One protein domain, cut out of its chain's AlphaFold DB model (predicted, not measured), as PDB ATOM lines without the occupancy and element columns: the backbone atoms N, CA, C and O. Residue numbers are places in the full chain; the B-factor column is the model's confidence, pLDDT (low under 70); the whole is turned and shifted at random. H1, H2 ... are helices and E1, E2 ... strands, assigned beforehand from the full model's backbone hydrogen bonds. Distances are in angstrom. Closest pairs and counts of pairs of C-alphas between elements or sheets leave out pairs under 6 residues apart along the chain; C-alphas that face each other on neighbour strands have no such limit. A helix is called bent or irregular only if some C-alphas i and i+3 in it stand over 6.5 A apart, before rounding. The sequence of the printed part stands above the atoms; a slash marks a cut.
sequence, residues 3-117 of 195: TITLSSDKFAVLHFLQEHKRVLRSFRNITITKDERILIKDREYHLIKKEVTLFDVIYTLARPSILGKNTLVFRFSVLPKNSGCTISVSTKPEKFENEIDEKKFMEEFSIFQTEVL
ATOM      1  N   THR A   3     -36.260  39.224   2.087       87.88
ATOM      2  CA  THR A   3     -35.211  40.062   2.652       87.88
ATOM      3  C   THR A   3     -35.800  41.009   3.693       87.88
ATOM      4  O   THR A   3     -36.574  41.890   3.348       87.88
ATOM      5  N   ILE A   4     -35.388  40.864   4.953       90.31
ATOM      6  CA  ILE A   4     -35.819  41.716   6.074       90.31
ATOM      7  C   ILE A   4     -34.689  42.683   6.422       90.31
ATOM      8  O   ILE A   4     -33.533  42.274   6.516       90.31
ATOM      9  N   THR A   5     -34.993  43.964   6.631       89.31
ATOM     10  CA  THR A   5     -33.997  44.964   7.053       89.31
ATOM     11  C   THR A   5     -34.249  45.398   8.492       89.31
ATOM     12  O   THR A   5     -35.364  45.768   8.841       89.31
ATOM     13  N   LEU A   6     -33.198  45.373   9.314       86.06
ATOM     14  CA  LEU A   6     -33.223  45.766  10.723       86.06
ATOM     15  C   LEU A   6     -32.232  46.897  10.980       86.06
ATOM     16  O   LEU A   6     -31.063  46.788  10.613       86.06
ATOM     17  N   SER A   7     -32.659  47.930  11.702       84.44
ATOM     18  CA  SER A   7     -31.772  48.963  12.255       84.44
ATOM     19  C   SER A   7     -31.104  48.478  13.548       84.44
ATOM     20  O   SER A   7     -31.302  49.050  14.614       84.44
ATOM     21  N   SER A   8     -30.351  47.378  13.467       80.19
ATOM     22  CA  SER A   8     -29.623  46.786  14.595       80.19
ATOM     23  C   SER A   8     -28.278  46.215  14.157       80.19
ATOM     24  O   SER A   8     -28.101  45.848  12.992       80.19
ATOM     25  N   ASP A   9     -27.339  46.105  15.098       80.69
ATOM     26  CA  ASP A   9     -26.048  45.472  14.856       80.69
ATOM     27  C   ASP A   9     -26.186  43.972  14.546       80.69
ATOM     28  O   ASP A   9     -27.132  43.291  14.957       80.69
ATOM     29  N   LYS A  10     -25.201  43.450  13.813       77.62
ATOM     30  CA  LYS A  10     -25.189  42.073  13.308       77.62
ATOM     31  C   LYS A  10     -25.206  41.031  14.418       77.62
ATOM     32  O   LYS A  10     -25.816  39.977  14.243       77.62
ATOM     33  N   PHE A  11     -24.547  41.300  15.539       74.12
ATOM     34  CA  PHE A  11     -24.440  40.336  16.625       74.12
ATOM     35  C   PHE A  11     -25.757  40.217  17.388       74.12
ATOM     36  O   PHE A  11     -26.182  39.096  17.654       74.12
ATOM     37  N   ALA A  12     -26.457  41.324  17.645       80.62
ATOM     38  CA  ALA A  12     -27.800  41.293  18.216       80.62
ATOM     39  C   ALA A  12     -28.791  40.542  17.315       80.62
ATOM     40  O   ALA A  12     -29.594  39.744  17.803       80.62
ATOM     41  N   VAL A  13     -28.705  40.737  15.996       86.12
ATOM     42  CA  VAL A  13     -29.538  40.008  15.027       86.12
ATOM     43  C   VAL A  13     -29.214  38.513  15.018       86.12
ATOM     44  O   VAL A  13     -30.126  37.695  15.106       86.12
ATOM     45  N   LEU A  14     -27.934  38.132  14.969       79.81
ATOM     46  CA  LEU A  14     -27.524  36.725  15.062       79.81
ATOM     47  C   LEU A  14     -27.928  36.094  16.399       79.81
ATOM     48  O   LEU A  14     -28.272  34.918  16.432       79.81
ATOM     49  N   HIS A  15     -27.894  36.851  17.495       84.88
ATOM     50  CA  HIS A  15     -28.325  36.382  18.808       84.88
ATOM     51  C   HIS A  15     -29.831  36.101  18.826       84.88
ATOM     52  O   HIS A  15     -30.231  35.001  19.196       84.88
ATOM     53  N   PHE A  16     -30.654  37.021  18.319       91.25
ATOM     54  CA  PHE A  16     -32.089  36.780  18.157       91.25
ATOM     55  C   PHE A  16     -32.372  35.562  17.277       91.25
ATOM     56  O   PHE A  16     -33.170  34.698  17.634       91.25
ATOM     57  N   LEU A  17     -31.671  35.448  16.147       94.25
ATOM     58  CA  LEU A  17     -31.832  34.322  15.236       94.25
ATOM     59  C   LEU A  17     -31.434  32.980  15.871       94.25
ATOM     60  O   LEU A  17     -31.735  31.934  15.317       94.25
ATOM     61  N   GLN A  18     -30.800  32.928  17.039       88.19
ATOM     62  CA  GLN A  18     -30.571  31.658  17.733       88.19
ATOM     63  C   GLN A  18     -31.804  31.154  18.498       88.19
ATOM     64  O   GLN A  18     -31.910  29.940  18.744       88.19
ATOM     65  N   GLU A  19     -32.756  32.042  18.792       92.12
ATOM     66  CA  GLU A  19     -34.029  31.761  19.456       92.12
ATOM     67  C   GLU A  19     -35.060  31.210  18.466       92.12
ATOM     68  O   GLU A  19     -36.106  31.803  18.200       92.12
ATOM     69  N   HIS A  20     -34.756  30.033  17.910       92.06
ATOM     70  CA  HIS A  20     -35.521  29.405  16.829       92.06
ATOM     71  C   HIS A  20     -37.039  29.411  17.044       92.06
ATOM     72  O   HIS A  20     -37.771  29.652  16.096       92.06
ATOM     73  N   LYS A  21     -37.546  29.189  18.263       92.31
ATOM     74  CA  LYS A  21     -38.999  29.185  18.510       92.31
ATOM     75  C   LYS A  21     -39.615  30.567  18.316       92.31
ATOM     76  O   LYS A  21     -40.652  30.659  17.672       92.31
ATOM     77  N   ARG A  22     -38.967  31.630  18.799       91.31
ATOM     78  CA  ARG A  22     -39.415  33.021  18.594       91.31
ATOM     79  C   ARG A  22     -39.368  33.404  17.125       91.31
ATOM     80  O   ARG A  22     -40.350  33.888  16.576       91.31
ATOM     81  N   VAL A  23     -38.267  33.078  16.455       94.19
ATOM     82  CA  VAL A  23     -38.125  33.317  15.014       94.19
ATOM     83  C   VAL A  23     -39.216  32.586  14.232       94.19
ATOM     84  O   VAL A  23     -39.899  33.188  13.409       94.19
ATOM     85  N   LEU A  24     -39.447  31.305  14.534       94.06
ATOM     86  CA  LEU A  24     -40.457  30.486  13.866       94.06
ATOM     87  C   LEU A  24     -41.895  30.953  14.147       94.06
ATOM     88  O   LEU A  24     -42.738  30.788  13.270       94.06
ATOM     89  N   ARG A  25     -42.190  31.599  15.290       91.25
ATOM     90  CA  ARG A  25     -43.507  32.237  15.539       91.25
ATOM     91  C   ARG A  25     -43.842  33.309  14.506       91.25
ATOM     92  O   ARG A  25     -45.022  33.609  14.328       91.25
ATOM     93  N   SER A  26     -42.842  33.869  13.834       93.38
ATOM     94  CA  SER A  26     -43.029  34.887  12.799       93.38
ATOM     95  C   SER A  26     -43.563  34.315  11.485       93.38
ATOM     96  O   SER A  26     -43.911  35.078  10.598       93.38
ATOM     97  N   PHE A  27     -43.657  32.993  11.333       93.31
ATOM     98  CA  PHE A  27     -44.237  32.365  10.147       93.31
ATOM     99  C   PHE A  27     -45.727  32.100  10.368       93.31
ATOM    100  O   PHE A  27     -46.120  31.475  11.352       93.31
ATOM    101  N   ARG A  28     -46.571  32.518   9.424       91.62
ATOM    102  CA  ARG A  28     -48.040  32.424   9.509       91.62
ATOM    103  C   ARG A  28     -48.555  30.997   9.659       91.62
ATOM    104  O   ARG A  28     -49.592  30.769  10.271       91.62
ATOM    105  N   ASN A  29     -47.829  30.033   9.102       90.62
ATOM    106  CA  ASN A  29     -48.213  28.627   9.087       90.62
ATOM    107  C   ASN A  29     -47.508  27.776  10.159       90.62
ATOM    108  O   ASN A  29     -47.656  26.548  10.147       90.62
ATOM    109  N   ILE A  30     -46.758  28.413  11.066       92.56
ATOM    110  CA  ILE A  30     -46.073  27.757  12.178       92.56
ATOM    111  C   ILE A  30     -46.690  28.220  13.494       92.56
ATOM    112  O   ILE A  30     -46.759  29.407  13.800       92.56
ATOM    113  N   THR A  31     -47.117  27.259  14.303       93.50
ATOM    114  CA  THR A  31     -47.629  27.492  15.652       93.50
ATOM    115  C   THR A  31     -46.657  26.908  16.664       93.50
ATOM    116  O   THR A  31     -46.252  25.754  16.543       93.50
ATOM    117  N   ILE A  32     -46.295  27.694  17.678       92.69
ATOM    118  CA  ILE A  32     -45.574  27.202  18.855       92.69
ATOM    119  C   ILE A  32     -46.591  27.019  19.979       92.69
ATOM    120  O   ILE A  32     -47.235  27.986  20.385       92.69
ATOM    121  N   THR A  33     -46.780  25.787  20.453       90.56
ATOM    122  CA  THR A  33     -47.737  25.492  21.533       90.56
ATOM    123  C   THR A  33     -47.240  26.017  22.881       90.56
ATOM    124  O   THR A  33     -46.063  26.326  23.032       90.56
ATOM    125  N   LYS A  34     -48.114  26.037  23.900       86.31
ATOM    126  CA  LYS A  34     -47.721  26.352  25.290       86.31
ATOM    127  C   LYS A  34     -46.624  25.423  25.817       86.31
ATOM    128  O   LYS A  34     -45.696  25.889  26.461       86.31
ATOM    129  N   ASP A  35     -46.681  24.143  25.448       88.38
ATOM    130  CA  ASP A  35     -45.632  23.156  25.754       88.38
ATOM    131  C   ASP A  35     -44.409  23.270  24.824       88.38
ATOM    132  O   ASP A  35     -43.620  22.336  24.695       88.38
ATOM    133  N   GLU A  36     -44.277  24.392  24.113       87.25
ATOM    134  CA  GLU A  36     -43.123  24.732  23.290       87.25
ATOM    135  C   GLU A  36     -42.835  23.742  22.138       87.25
ATOM    136  O   GLU A  36     -41.681  23.588  21.708       87.25
ATOM    137  N   ARG A  37     -43.889  23.089  21.617       90.62
ATOM    138  CA  ARG A  37     -43.858  22.211  20.434       90.62
ATOM    139  C   ARG A  37     -44.067  23.018  19.158       90.62
ATOM    140  O   ARG A  37     -44.845  23.970  19.150       90.62
ATOM    141  N   ILE A  38     -43.409  22.610  18.074       94.25
ATOM    142  CA  ILE A  38     -43.488  23.278  16.769       94.25
ATOM    143  C   ILE A  38     -44.507  22.537  15.899       94.25
ATOM    144  O   ILE A  38     -44.268  21.402  15.484       94.25
ATOM    145  N   LEU A  39     -45.635  23.179  15.608       92.69
ATOM    146  CA  LEU A  39     -46.671  22.665  14.717       92.69
ATOM    147  C   LEU A  39     -46.630  23.407  13.385       92.69
ATOM    148  O   LEU A  39     -46.658  24.634  13.350       92.69
ATOM    149  N   ILE A  40     -46.605  22.665  12.283       90.75
ATOM    150  CA  ILE A  40     -46.656  23.214  10.926       90.75
ATOM    151  C   ILE A  40     -47.799  22.526  10.194       90.75
ATOM    152  O   ILE A  40     -47.727  21.321   9.941       90.75
ATOM    153  N   LYS A  41     -48.855  23.280   9.863       86.06
ATOM    154  CA  LYS A  41     -50.120  22.721   9.338       86.06
ATOM    155  C   LYS A  41     -50.632  21.556  10.207       86.06
ATOM    156  O   LYS A  41     -50.818  20.445   9.708       86.06
ATOM    157  N   ASP A  42     -50.722  21.800  11.516       85.38
ATOM    158  CA  ASP A  42     -51.193  20.859  12.551       85.38
ATOM    159  C   ASP A  42     -50.369  19.570  12.706       85.38
ATOM    160  O   ASP A  42     -50.797  18.601  13.333       85.38
ATOM    161  N   ARG A  43     -49.156  19.538  12.147       89.94
ATOM    162  CA  ARG A  43     -48.228  18.409  12.270       89.94
ATOM    163  C   ARG A  43     -47.035  18.810  13.112       89.94
ATOM    164  O   ARG A  43     -46.439  19.855  12.872       89.94
ATOM    165  N   GLU A  44     -46.668  17.953  14.055       92.44
ATOM    166  CA  GLU A  44     -45.530  18.194  14.936       92.44
ATOM    167  C   GLU A  44     -44.196  17.974  14.209       92.44
ATOM    168  O   GLU A  44     -43.983  16.955  13.544       92.44
ATOM    169  N   TYR A  45     -43.308  18.955  14.346       93.62
ATOM    170  CA  TYR A  45     -41.937  18.942  13.858       93.62
ATOM    171  C   TYR A  45     -40.975  19.162  15.021       93.62
ATOM    172  O   TYR A  45     -41.228  19.958  15.924       93.62
ATOM    173  N   HIS A  46     -39.841  18.472  14.986       92.81
ATOM    174  CA  HIS A  46     -38.807  18.553  16.013       92.81
ATOM    175  C   HIS A  46     -37.570  19.233  15.446       92.81
ATOM    176  O   HIS A  46     -37.138  18.905  14.339       92.81
ATOM    177  N   LEU A  47     -36.979  20.161  16.200       92.44
ATOM    178  CA  LEU A  47     -35.665  20.702  15.866       92.44
ATOM    179  C   LEU A  47     -34.619  19.605  16.057       92.44
ATOM    180  O   LEU A  47     -34.381  19.164  17.176       92.44
ATOM    181  N   ILE A  48     -33.988  19.183  14.963       92.50
ATOM    182  CA  ILE A  48     -32.947  18.147  14.987       92.50
ATOM    183  C   ILE A  48     -31.540  18.717  14.828       92.50
ATOM    184  O   ILE A  48     -30.569  18.060  15.190       92.50
ATOM    185  N   LYS A  49     -31.407  19.928  14.273       92.19
ATOM    186  CA  LYS A  49     -30.118  20.608  14.131       92.19
ATOM    187  C   LYS A  49     -30.304  22.121  14.142       92.19
ATOM    188  O   LYS A  49     -31.197  22.627  13.466       92.19
ATOM    189  N   LYS A  50     -29.436  22.826  14.867       93.69
ATOM    190  CA  LYS A  50     -29.250  24.277  14.774       93.69
ATOM    191  C   LYS A  50     -27.772  24.550  14.516       93.69
ATOM    192  O   LYS A  50     -26.936  24.118  15.304       93.69
ATOM    193  N   GLU A  51     -27.464  25.245  13.430       89.50
ATOM    194  CA  GLU A  51     -26.110  25.699  13.101       89.50
ATOM    195  C   GLU A  51     -26.066  27.222  13.123       89.50
ATOM    196  O   GLU A  51     -26.998  27.877  12.659       89.50
ATOM    197  N   VAL A  52     -24.986  27.774  13.667       82.38
ATOM    198  CA  VAL A  52     -24.759  29.217  13.772       82.38
ATOM    199  C   VAL A  52     -23.355  29.491  13.259       82.38
ATOM    200  O   VAL A  52     -22.390  28.899  13.739       82.38
ATOM    201  N   THR A  53     -23.240  30.377  12.280       78.62
ATOM    202  CA  THR A  53     -21.967  30.877  11.765       78.62
ATOM    203  C   THR A  53     -21.916  32.392  11.928       78.62
ATOM    204  O   THR A  53     -22.875  33.028  12.366       78.62
ATOM    205  N   LEU A  54     -20.797  33.002  11.534       70.06
ATOM    206  CA  LEU A  54     -20.691  34.459  11.486       70.06
ATOM    207  C   LEU A  54     -21.671  35.101  10.501       70.06
ATOM    208  O   LEU A  54     -21.838  36.313  10.557       70.06
ATOM    209  N   PHE A  55     -22.279  34.352   9.582       78.94
ATOM    210  CA  PHE A  55     -23.144  34.905   8.538       78.94
ATOM    211  C   PHE A  55     -24.514  34.250   8.482       78.94
ATOM    212  O   PHE A  55     -25.425  34.856   7.942       78.94
ATOM    213  N   ASP A  56     -24.685  33.061   9.051       83.38
ATOM    214  CA  ASP A  56     -25.898  32.276   8.887       83.38
ATOM    215  C   ASP A  56     -26.390  31.710  10.211       83.38
ATOM    216  O   ASP A  56     -25.605  31.270  11.053       83.38
ATOM    217  N   VAL A  57     -27.710  31.614  10.335       90.88
ATOM    218  CA  VAL A  57     -28.351  30.692  11.270       90.88
ATOM    219  C   VAL A  57     -29.229  29.725  10.494       90.88
ATOM    220  O   VAL A  57     -30.037  30.135   9.661       90.88
ATOM    221  N   ILE A  58     -29.052  28.428  10.744       93.94
ATOM    222  CA  ILE A  58     -29.746  27.361  10.024       93.94
ATOM    223  C   ILE A  58     -30.474  26.466  11.022       93.94
ATOM    224  O   ILE A  58     -29.858  25.912  11.933       93.94
ATOM    225  N   TYR A  59     -31.777  26.284  10.825       95.75
ATOM    226  CA  TYR A  59     -32.583  25.298  11.538       95.75
ATOM    227  C   TYR A  59     -32.914  24.139  10.609       95.75
ATOM    228  O   TYR A  59     -33.403  24.348   9.499       95.75
ATOM    229  N   THR A  60     -32.746  22.920  11.105       95.06
ATOM    230  CA  THR A  60     -33.270  21.714  10.467       95.06
ATOM    231  C   THR A  60     -34.335  21.120  11.371       95.06
ATOM    232  O   THR A  60     -34.039  20.653  12.474       95.06
ATOM    233  N   LEU A  61     -35.577  21.135  10.897       94.19
ATOM    234  CA  LEU A  61     -36.713  20.494  11.545       94.19
ATOM    235  C   LEU A  61     -36.998  19.154  10.867       94.19
ATOM    236  O   LEU A  61     -36.883  19.043   9.648       94.19
ATOM    237  N   ALA A  62     -37.417  18.147  11.621       92.38
ATOM    238  CA  ALA A  62     -37.871  16.877  11.072       92.38
ATOM    239  C   ALA A  62     -39.205  16.469  11.682       92.38
ATOM    240  O   ALA A  62     -39.421  16.610  12.884       92.38
ATOM    241  N   ARG A  63     -40.087  15.919  10.852       89.38
ATOM    242  CA  ARG A  63     -41.288  15.236  11.326       89.38
ATOM    243  C   ARG A  63     -40.998  13.743  11.500       89.38
ATOM    244  O   ARG A  63     -40.567  13.114  10.527       89.38
ATOM    245  N   PRO A  64     -41.278  13.150  12.672       77.62
ATOM    246  CA  PRO A  64     -41.271  11.702  12.834       77.62
ATOM    247  C   PRO A  64     -42.330  11.079  11.913       77.62
ATOM    248  O   PRO A  64     -43.507  11.435  11.971       77.62
ATOM    249  N   SER A  65     -41.928  10.176  11.019       71.75
ATOM    250  CA  SER A  65     -42.857   9.437  10.161       71.75
ATOM    251  C   SER A  65     -42.299   8.061   9.821       71.75
ATOM    252  O   SER A  65     -41.098   7.896   9.621       71.75
ATOM    253  N   ILE A  66     -43.207   7.088   9.733       66.25
ATOM    254  CA  ILE A  66     -42.932   5.694   9.366       66.25
ATOM    255  C   ILE A  66     -42.479   5.587   7.896       66.25
ATOM    256  O   ILE A  66     -41.699   4.710   7.552       66.25
ATOM    257  N   LEU A  67     -42.918   6.514   7.035       61.97
ATOM    258  CA  LEU A  67     -42.690   6.498   5.580       61.97
ATOM    259  C   LEU A  67     -41.449   7.303   5.133       61.97
ATOM    260  O   LEU A  67     -41.254   7.523   3.941       61.97
ATOM    261  N   GLY A  68     -40.611   7.746   6.077       60.06
ATOM    262  CA  GLY A  68     -39.388   8.513   5.817       60.06
ATOM    263  C   GLY A  68     -39.359   9.877   6.513       60.06
ATOM    264  O   GLY A  68     -40.385  10.418   6.925       60.06
ATOM    265  N   LYS A  69     -38.163  10.458   6.669       67.38
ATOM    266  CA  LYS A  69     -37.986  11.765   7.323       67.38
ATOM    267  C   LYS A  69     -38.420  12.887   6.380       67.38
ATOM    268  O   LYS A  69     -37.784  13.120   5.359       67.38
ATOM    269  N   ASN A  70     -39.471  13.615   6.751       83.44
ATOM    270  CA  ASN A  70     -39.790  14.896   6.123       83.44
ATOM    271  C   ASN A  70     -39.018  15.993   6.862       83.44
ATOM    272  O   ASN A  70     -39.389  16.369   7.978       83.44
ATOM    273  N   THR A  71     -37.914  16.435   6.262       90.00
ATOM    274  CA  THR A  71     -37.053  17.495   6.785       90.00
ATOM    275  C   THR A  71     -37.387  18.842   6.164       90.00
ATOM    276  O   THR A  71     -37.560  18.964   4.954       90.00
ATOM    277  N   LEU A  72     -37.417  19.863   7.013       92.38
ATOM    278  CA  LEU A  72     -37.530  21.260   6.627       92.38
ATOM    279  C   LEU A  72     -36.256  21.979   7.041       92.38
ATOM    280  O   LEU A  72     -35.761  21.769   8.150       92.38
ATOM    281  N   VAL A  73     -35.735  22.829   6.166       94.31
ATOM    282  CA  VAL A  73     -34.554  23.646   6.457       94.31
ATOM    283  C   VAL A  73     -34.937  25.111   6.357       94.31
ATOM    284  O   VAL A  73     -35.528  25.515   5.361       94.31
ATOM    285  N   PHE A  74     -34.579  25.896   7.366       95.06
ATOM    286  CA  PHE A  74     -34.722  27.349   7.388       95.06
ATOM    287  C   PHE A  74     -33.330  27.949   7.542       95.06
ATOM    288  O   PHE A  74     -32.639  27.629   8.505       95.06
ATOM    289  N   ARG A  75     -32.904  28.786   6.599       95.62
ATOM    290  CA  ARG A  75     -31.623  29.493   6.617       95.62
ATOM    291  C   ARG A  75     -31.880  30.993   6.654       95.62
ATOM    292  O   ARG A  75     -32.619  31.513   5.823       95.62
ATOM    293  N   PHE A  76     -31.215  31.665   7.581       95.50
ATOM    294  CA  PHE A  76     -31.232  33.109   7.756       95.50
ATOM    295  C   PHE A  76     -29.810  33.630   7.576       95.50
ATOM    296  O   PHE A  76     -28.969  33.408   8.445       95.50
ATOM    297  N   SER A  77     -29.542  34.293   6.455       94.25
ATOM    298  CA  SER A  77     -28.232  34.865   6.138       94.25
ATOM    299  C   SER A  77     -28.209  36.349   6.486       94.25
ATOM    300  O   SER A  77     -29.009  37.116   5.958       94.25
ATOM    301  N   VAL A  78     -27.302  36.766   7.366       88.69
ATOM    302  CA  VAL A  78     -27.199  38.131   7.891       88.69
ATOM    303  C   VAL A  78     -26.042  38.877   7.234       88.69
ATOM    304  O   VAL A  78     -24.863  38.573   7.445       88.69
ATOM    305  N   LEU A  79     -26.391  39.913   6.481       90.00
ATOM    306  CA  LEU A  79     -25.466  40.829   5.830       90.00
ATOM    307  C   LEU A  79     -25.448  42.169   6.580       90.00
ATOM    308  O   LEU A  79     -26.496  42.813   6.689       90.00
ATOM    309  N   PRO A  80     -24.290  42.612   7.101       81.19
ATOM    310  CA  PRO A  80     -24.176  43.926   7.721       81.19
ATOM    311  C   PRO A  80     -24.319  45.043   6.677       81.19
ATOM    312  O   PRO A  80     -23.913  44.895   5.524       81.19
ATOM    313  N   LYS A  81     -24.874  46.175   7.103       82.75
ATOM    314  CA  LYS A  81     -24.979  47.438   6.362       82.75
ATOM    315  C   LYS A  81     -24.483  48.586   7.245       82.75
ATOM    316  O   LYS A  81     -24.415  48.450   8.462       82.75
ATOM    317  N   ASN A  82     -24.206  49.742   6.641       74.12
ATOM    318  CA  ASN A  82     -23.717  50.927   7.363       74.12
ATOM    319  C   ASN A  82     -24.633  51.364   8.525       74.12
ATOM    320  O   ASN A  82     -24.143  51.899   9.511       74.12
ATOM    321  N   SER A  83     -25.948  51.134   8.420       75.06
ATOM    322  CA  SER A  83     -26.956  51.538   9.413       75.06
ATOM    323  C   SER A  83     -27.828  50.379   9.922       75.06
ATOM    324  O   SER A  83     -28.983  50.579  10.298       75.06
ATOM    325  N   GLY A  84     -27.295  49.152   9.933       85.44
ATOM    326  CA  GLY A  84     -28.008  47.989  10.457       85.44
ATOM    327  C   GLY A  84     -27.631  46.692   9.756       85.44
ATOM    328  O   GLY A  84     -26.488  46.501   9.350       85.44
ATOM    329  N   CYS A  85     -28.601  45.798   9.586       86.81
ATOM    330  CA  CYS A  85     -28.408  44.514   8.928       86.81
ATOM    331  C   CYS A  85     -29.555  44.177   7.986       86.81
ATOM    332  O   CYS A  85     -30.681  44.658   8.107       86.81
ATOM    333  N   THR A  86     -29.261  43.283   7.057       92.69
ATOM    334  CA  THR A  86     -30.245  42.658   6.195       92.69
ATOM    335  C   THR A  86     -30.196  41.153   6.378       92.69
ATOM    336  O   THR A  86     -29.119  40.569   6.421       92.69
ATOM    337  N   ILE A  87     -31.366  40.538   6.504       94.94
ATOM    338  CA  ILE A  87     -31.545  39.104   6.688       94.94
ATOM    339  C   ILE A  87     -32.175  38.552   5.417       94.94
ATOM    340  O   ILE A  87     -33.312  38.890   5.098       94.94
ATOM    341  N   SER A  88     -31.457  37.690   4.710       94.19
ATOM    342  CA  SER A  88     -32.010  36.899   3.615       94.19
ATOM    343  C   SER A  88     -32.526  35.575   4.161       94.19
ATOM    344  O   SER A  88     -31.777  34.812   4.771       94.19
ATOM    345  N   VAL A  89     -33.806  35.296   3.936       93.19
ATOM    346  CA  VAL A  89     -34.472  34.070   4.379       93.19
ATOM    347  C   VAL A  89     -34.595  33.115   3.203       93.19
ATOM    348  O   VAL A  89     -35.155  33.464   2.158       93.19
ATOM    349  N   SER A  90     -34.079  31.902   3.391       92.12
ATOM    350  CA  SER A  90     -34.228  30.794   2.454       92.12
ATOM    351  C   SER A  90     -34.774  29.559   3.157       92.12
ATOM    352  O   SER A  90     -34.327  29.216   4.253       92.12
ATOM    353  N   THR A  91     -35.730  28.868   2.538       90.88
ATOM    354  CA  THR A  91     -36.317  27.649   3.109       90.88
ATOM    355  C   THR A  91     -36.269  26.479   2.137       90.88
ATOM    356  O   THR A  91     -36.242  26.648   0.923       90.88
ATOM    357  N   LYS A  92     -36.257  25.255   2.666       90.75
ATOM    358  CA  LYS A  92     -36.462  24.031   1.888       90.75
ATOM    359  C   LYS A  92     -37.571  23.214   2.543       90.75
ATOM    360  O   LYS A  92     -37.386  22.795   3.687       90.75
ATOM    361  N   PRO A  93     -38.701  22.975   1.850       83.31
ATOM    362  CA  PRO A  93     -39.049  23.472   0.511       83.31
ATOM    363  C   PRO A  93     -39.291  24.993   0.493       83.31
ATOM    364  O   PRO A  93     -39.815  25.532   1.461       83.31
ATOM    365  N   GLU A  94     -38.986  25.650  -0.630       80.25
ATOM    366  CA  GLU A  94     -38.937  27.123  -0.796       80.25
ATOM    367  C   GLU A  94     -40.241  27.861  -0.455       80.25
ATOM    368  O   GLU A  94     -40.233  29.037  -0.094       80.25
ATOM    369  N   LYS A  95     -41.377  27.156  -0.486       79.62
ATOM    370  CA  LYS A  95     -42.712  27.710  -0.214       79.62
ATOM    371  C   LYS A  95     -42.874  28.382   1.156       79.62
ATOM    372  O   LYS A  95     -43.828  29.129   1.325       79.62
ATOM    373  N   PHE A  96     -42.011  28.092   2.134       81.00
ATOM    374  CA  PHE A  96     -42.117  28.693   3.467       81.00
ATOM    375  C   PHE A  96     -41.562  30.118   3.529       81.00
ATOM    376  O   PHE A  96     -41.851  30.823   4.490       81.00
ATOM    377  N   GLU A  97     -40.807  30.569   2.525       75.62
ATOM    378  CA  GLU A  97     -40.256  31.930   2.510       75.62
ATOM    379  C   GLU A  97     -41.371  32.977   2.517       75.62
ATOM    380  O   GLU A  97     -41.324  33.893   3.325       75.62
ATOM    381  N   ASN A  98     -42.423  32.782   1.714       80.12
ATOM    382  CA  ASN A  98     -43.554  33.715   1.580       80.12
ATOM    383  C   ASN A  98     -44.519  33.722   2.776       80.12
ATOM    384  O   ASN A  98     -45.513  34.442   2.771       80.12
ATOM    385  N   GLU A  99     -44.254  32.890   3.778       88.12
ATOM    386  CA  GLU A  99     -45.107  32.726   4.954       88.12
ATOM    387  C   GLU A  99     -44.593  33.542   6.140       88.12
ATOM    388  O   GLU A  99     -45.249  33.579   7.181       88.12
ATOM    389  N   ILE A 100     -43.426  34.183   6.008       91.19
ATOM    390  CA  ILE A 100     -42.900  35.065   7.043       91.19
ATOM    391  C   ILE A 100     -43.744  36.340   7.124       91.19
ATOM    392  O   ILE A 100     -43.962  37.049   6.144       91.19
ATOM    393  N   ASP A 101     -44.239  36.620   8.320       92.31
ATOM    394  CA  ASP A 101     -44.882  37.871   8.662       92.31
ATOM    395  C   ASP A 101     -43.811  38.843   9.161       92.31
ATOM    396  O   ASP A 101     -43.352  38.756  10.303       92.31
ATOM    397  N   GLU A 102     -43.368  39.739   8.278       91.00
ATOM    398  CA  GLU A 102     -42.298  40.692   8.587       91.00
ATOM    399  C   GLU A 102     -42.637  41.553   9.804       91.00
ATOM    400  O   GLU A 102     -41.778  41.772  10.653       91.00
ATOM    401  N   LYS A 103     -43.896  41.986   9.953       90.62
ATOM    402  CA  LYS A 103     -44.315  42.800  11.098       90.62
ATOM    403  C   LYS A 103     -44.153  42.021  12.402       90.62
ATOM    404  O   LYS A 103     -43.535  42.524  13.339       90.62
ATOM    405  N   LYS A 104     -44.638  40.779  12.445       91.31
ATOM    406  CA  LYS A 104     -44.486  39.912  13.621       91.31
ATOM    407  C   LYS A 104     -43.018  39.604  13.926       91.31
ATOM    408  O   LYS A 104     -42.627  39.560  15.087       91.31
ATOM    409  N   PHE A 105     -42.194  39.442  12.891       93.38
ATOM    410  CA  PHE A 105     -40.750  39.265  13.043       93.38
ATOM    411  C   PHE A 105     -40.096  40.472  13.726       93.38
ATOM    412  O   PHE A 105     -39.305  40.300  14.655       93.38
ATOM    413  N   MET A 106     -40.455  41.691  13.308       89.50
ATOM    414  CA  MET A 106     -39.979  42.928  13.939       89.50
ATOM    415  C   MET A 106     -40.417  43.032  15.404       89.50
ATOM    416  O   MET A 106     -39.629  43.445  16.255       89.50
ATOM    417  N   GLU A 107     -41.659  42.651  15.706       87.19
ATOM    418  CA  GLU A 107     -42.201  42.646  17.069       87.19
ATOM    419  C   GLU A 107     -41.438  41.664  17.974       87.19
ATOM    420  O   GLU A 107     -40.956  42.059  19.035       87.19
ATOM    421  N   GLU A 108     -41.246  40.414  17.536       89.31
ATOM    422  CA  GLU A 108     -40.482  39.398  18.278       89.31
ATOM    423  C   GLU A 108     -39.022  39.822  18.497       89.31
ATOM    424  O   GLU A 108     -38.476  39.638  19.590       89.31
ATOM    425  N   PHE A 109     -38.398  40.445  17.490       88.88
ATOM    426  CA  PHE A 109     -37.049  40.994  17.608       88.88
ATOM    427  C   PHE A 109     -36.971  42.111  18.658       88.88
ATOM    428  O   PHE A 109     -36.084  42.095  19.511       88.88
ATOM    429  N   SER A 110     -37.919  43.054  18.640       81.62
ATOM    430  CA  SER A 110     -37.996  44.154  19.613       81.62
ATOM    431  C   SER A 110     -38.194  43.645  21.047       81.62
ATOM    432  O   SER A 110     -37.503  44.081  21.977       81.62
ATOM    433  N   ILE A 111     -39.086  42.665  21.237       80.81
ATOM    434  CA  ILE A 111     -39.302  42.011  22.535       80.81
ATOM    435  C   ILE A 111     -38.003  41.361  23.014       80.81
ATOM    436  O   ILE A 111     -37.568  41.630  24.133       80.81
ATOM    437  N   PHE A 112     -37.350  40.566  22.161       82.75
ATOM    438  CA  PHE A 112     -36.092  39.900  22.492       82.75
ATOM    439  C   PHE A 112     -34.991  40.887  22.884       82.75
ATOM    440  O   PHE A 112     -34.344  40.709  23.915       82.75
ATOM    441  N   GLN A 113     -34.792  41.956  22.106       76.06
ATOM    442  CA  GLN A 113     -33.819  42.988  22.460       76.06
ATOM    443  C   GLN A 113     -34.122  43.575  23.831       76.06
ATOM    444  O   GLN A 113     -33.226  43.726  24.656       76.06
ATOM    445  N   THR A 114     -35.392  43.853  24.110       69.50
ATOM    446  CA  THR A 114     -35.785  44.391  25.407       69.50
ATOM    447  C   THR A 114     -35.519  43.403  26.547       69.50
ATOM    448  O   THR A 114     -35.089  43.815  27.620       69.50
ATOM    449  N   GLU A 115     -35.732  42.104  26.337       68.75
ATOM    450  CA  GLU A 115     -35.422  41.066  27.324       68.75
ATOM    451  C   GLU A 115     -33.919  40.931  27.571       68.75
ATOM    452  O   GLU A 115     -33.499  40.886  28.724       68.75
ATOM    453  N   VAL A 116     -33.093  40.942  26.521       68.19
ATOM    454  CA  VAL A 116     -31.626  40.933  26.654       68.19
ATOM    455  C   VAL A 116     -31.155  42.165  27.428       68.19
ATOM    456  O   VAL A 116     -30.363  42.048  28.363       68.19
ATOM    457  N   LEU A 117     -31.702  43.340  27.107       62.34
ATOM    458  CA  LEU A 117     -31.458  44.575  27.855       62.34
ATOM    459  C   LEU A 117     -31.973  44.482  29.302       62.34
ATOM    460  O   LEU A 117     -31.388  45.071  30.209       62.34
TER     461      LEU A 117
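Overview. This is residues 3 to 117 of the 195 residues of an uncharacterized protein of Stygiolobus azoricus (UniProt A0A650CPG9). One strongly twisted sheet of seven strands curls like part of a barrel round the short helix H2, and H1 packs on the same hollow face, over E6 and E7. The longest helix, H4, covers H1 and H2 and reaches the sheet at E1, while the short helix H3 sits close to E7. The printed part has 115 residues, with four named helices and seven named strands in the order E1 H1 H2 E2 E3 E4 E5 E6 E7 H3 H4, and its class is mixed, helices and strands. The sheet runs E1, E7, E6, E5, E4, E3, E2 and is antiparallel throughout. The whole is compact, with a radius of gyration of the C-alphas of 14.1 A, yet elongated in outline, spanning 49 by 26 by 22 A.

Arrangement. The longest strand of the sheet is E6, residues 70 to 81. On one side of it is E5, residues 56 to 63, with N 59 and O 74 at 2.8 A, and on the other side E7, residues 84 to 92, with N 88 and O 77 at 2.8 A. E1, residues 3 to 6, is an edge strand beside E7, with N 4 and O 87 at 2.9 A. E4, residues 43 to 52, bends by 52 degrees at residue 48. Its pairing is staggered: residues 46 to 52 pair with E5, with N 60 and O 49 at 2.8 A, and residues 43 to 45 with E3, residues 38 to 40, with N 45 and O 38 at 2.9 A. E2, residues 30 to 32, is the other edge strand, with N 31 and O 39 at 2.8 A. From E2 to E7 the strands form a meander, each the antiparallel neighbour of the one before. From edge to edge the way across the sheet turns by 148 degrees, and the sheet curls round H2, residues 20 to 25, whose closest C-alphas to E2 are those of Arg 25 and Thr 31, 6.3 A. H1, residues 10 to 16, is on the sheet, with the C-alphas of Lys 10 and Pro 80 of E6 6.0 A apart. H4, residues 102 to 117, touches H2 with residues 104 to 108 alone, at a steep tilt of 45 degrees, opposite ways; their closest C-alphas are those of Arg 22 and Glu 108, 6.5 A. With residues 109 to 113 alone it touches H1, about perpendicular at 86 degrees, the closest C-alphas being those of Phe 16 and Phe 109, 6.5 A. H3, residues 94 to 99, is on the sheet at a height over the sheet of 6.1 A, over none of the strands; its closest C-alpha pair with E7 is Thr 91 and Glu 97, 5.8 A. H1, H2, H3 and H4 with the sheet make two layers, helices on one face of a sheet. Every O i to N i+4 pair is within hydrogen-bond range in H1, H2 and H4; in H3 0 of 2 are, with 2 of 3 O i to N i+3 pairs within range.

Along the chain. E1 begins at C-alpha 3, (-35.211, 40.062, 2.652). E6 is 35.8 A from first to last C-alpha, E7 26.8 A, E4 25.9 A and E5 23.1 A. H4 is 22.4 A long and ends at C-alpha 117, (-31.458, 44.575, 27.855). H3 is neither bent nor irregular, but only just: C-alphas 95 and 98 are 6.3 A apart.

Size, cuts and confidence. The two C-alphas farthest apart are those of Ile 66 and Asn 82, 49.2 A. The printed part has no cut and no long link; the link from E5 to E6 is short and the others are tight. The mean pLDDT of the printed part is 86.4, and residues 66 to 69 and 114 to 117 are under 70.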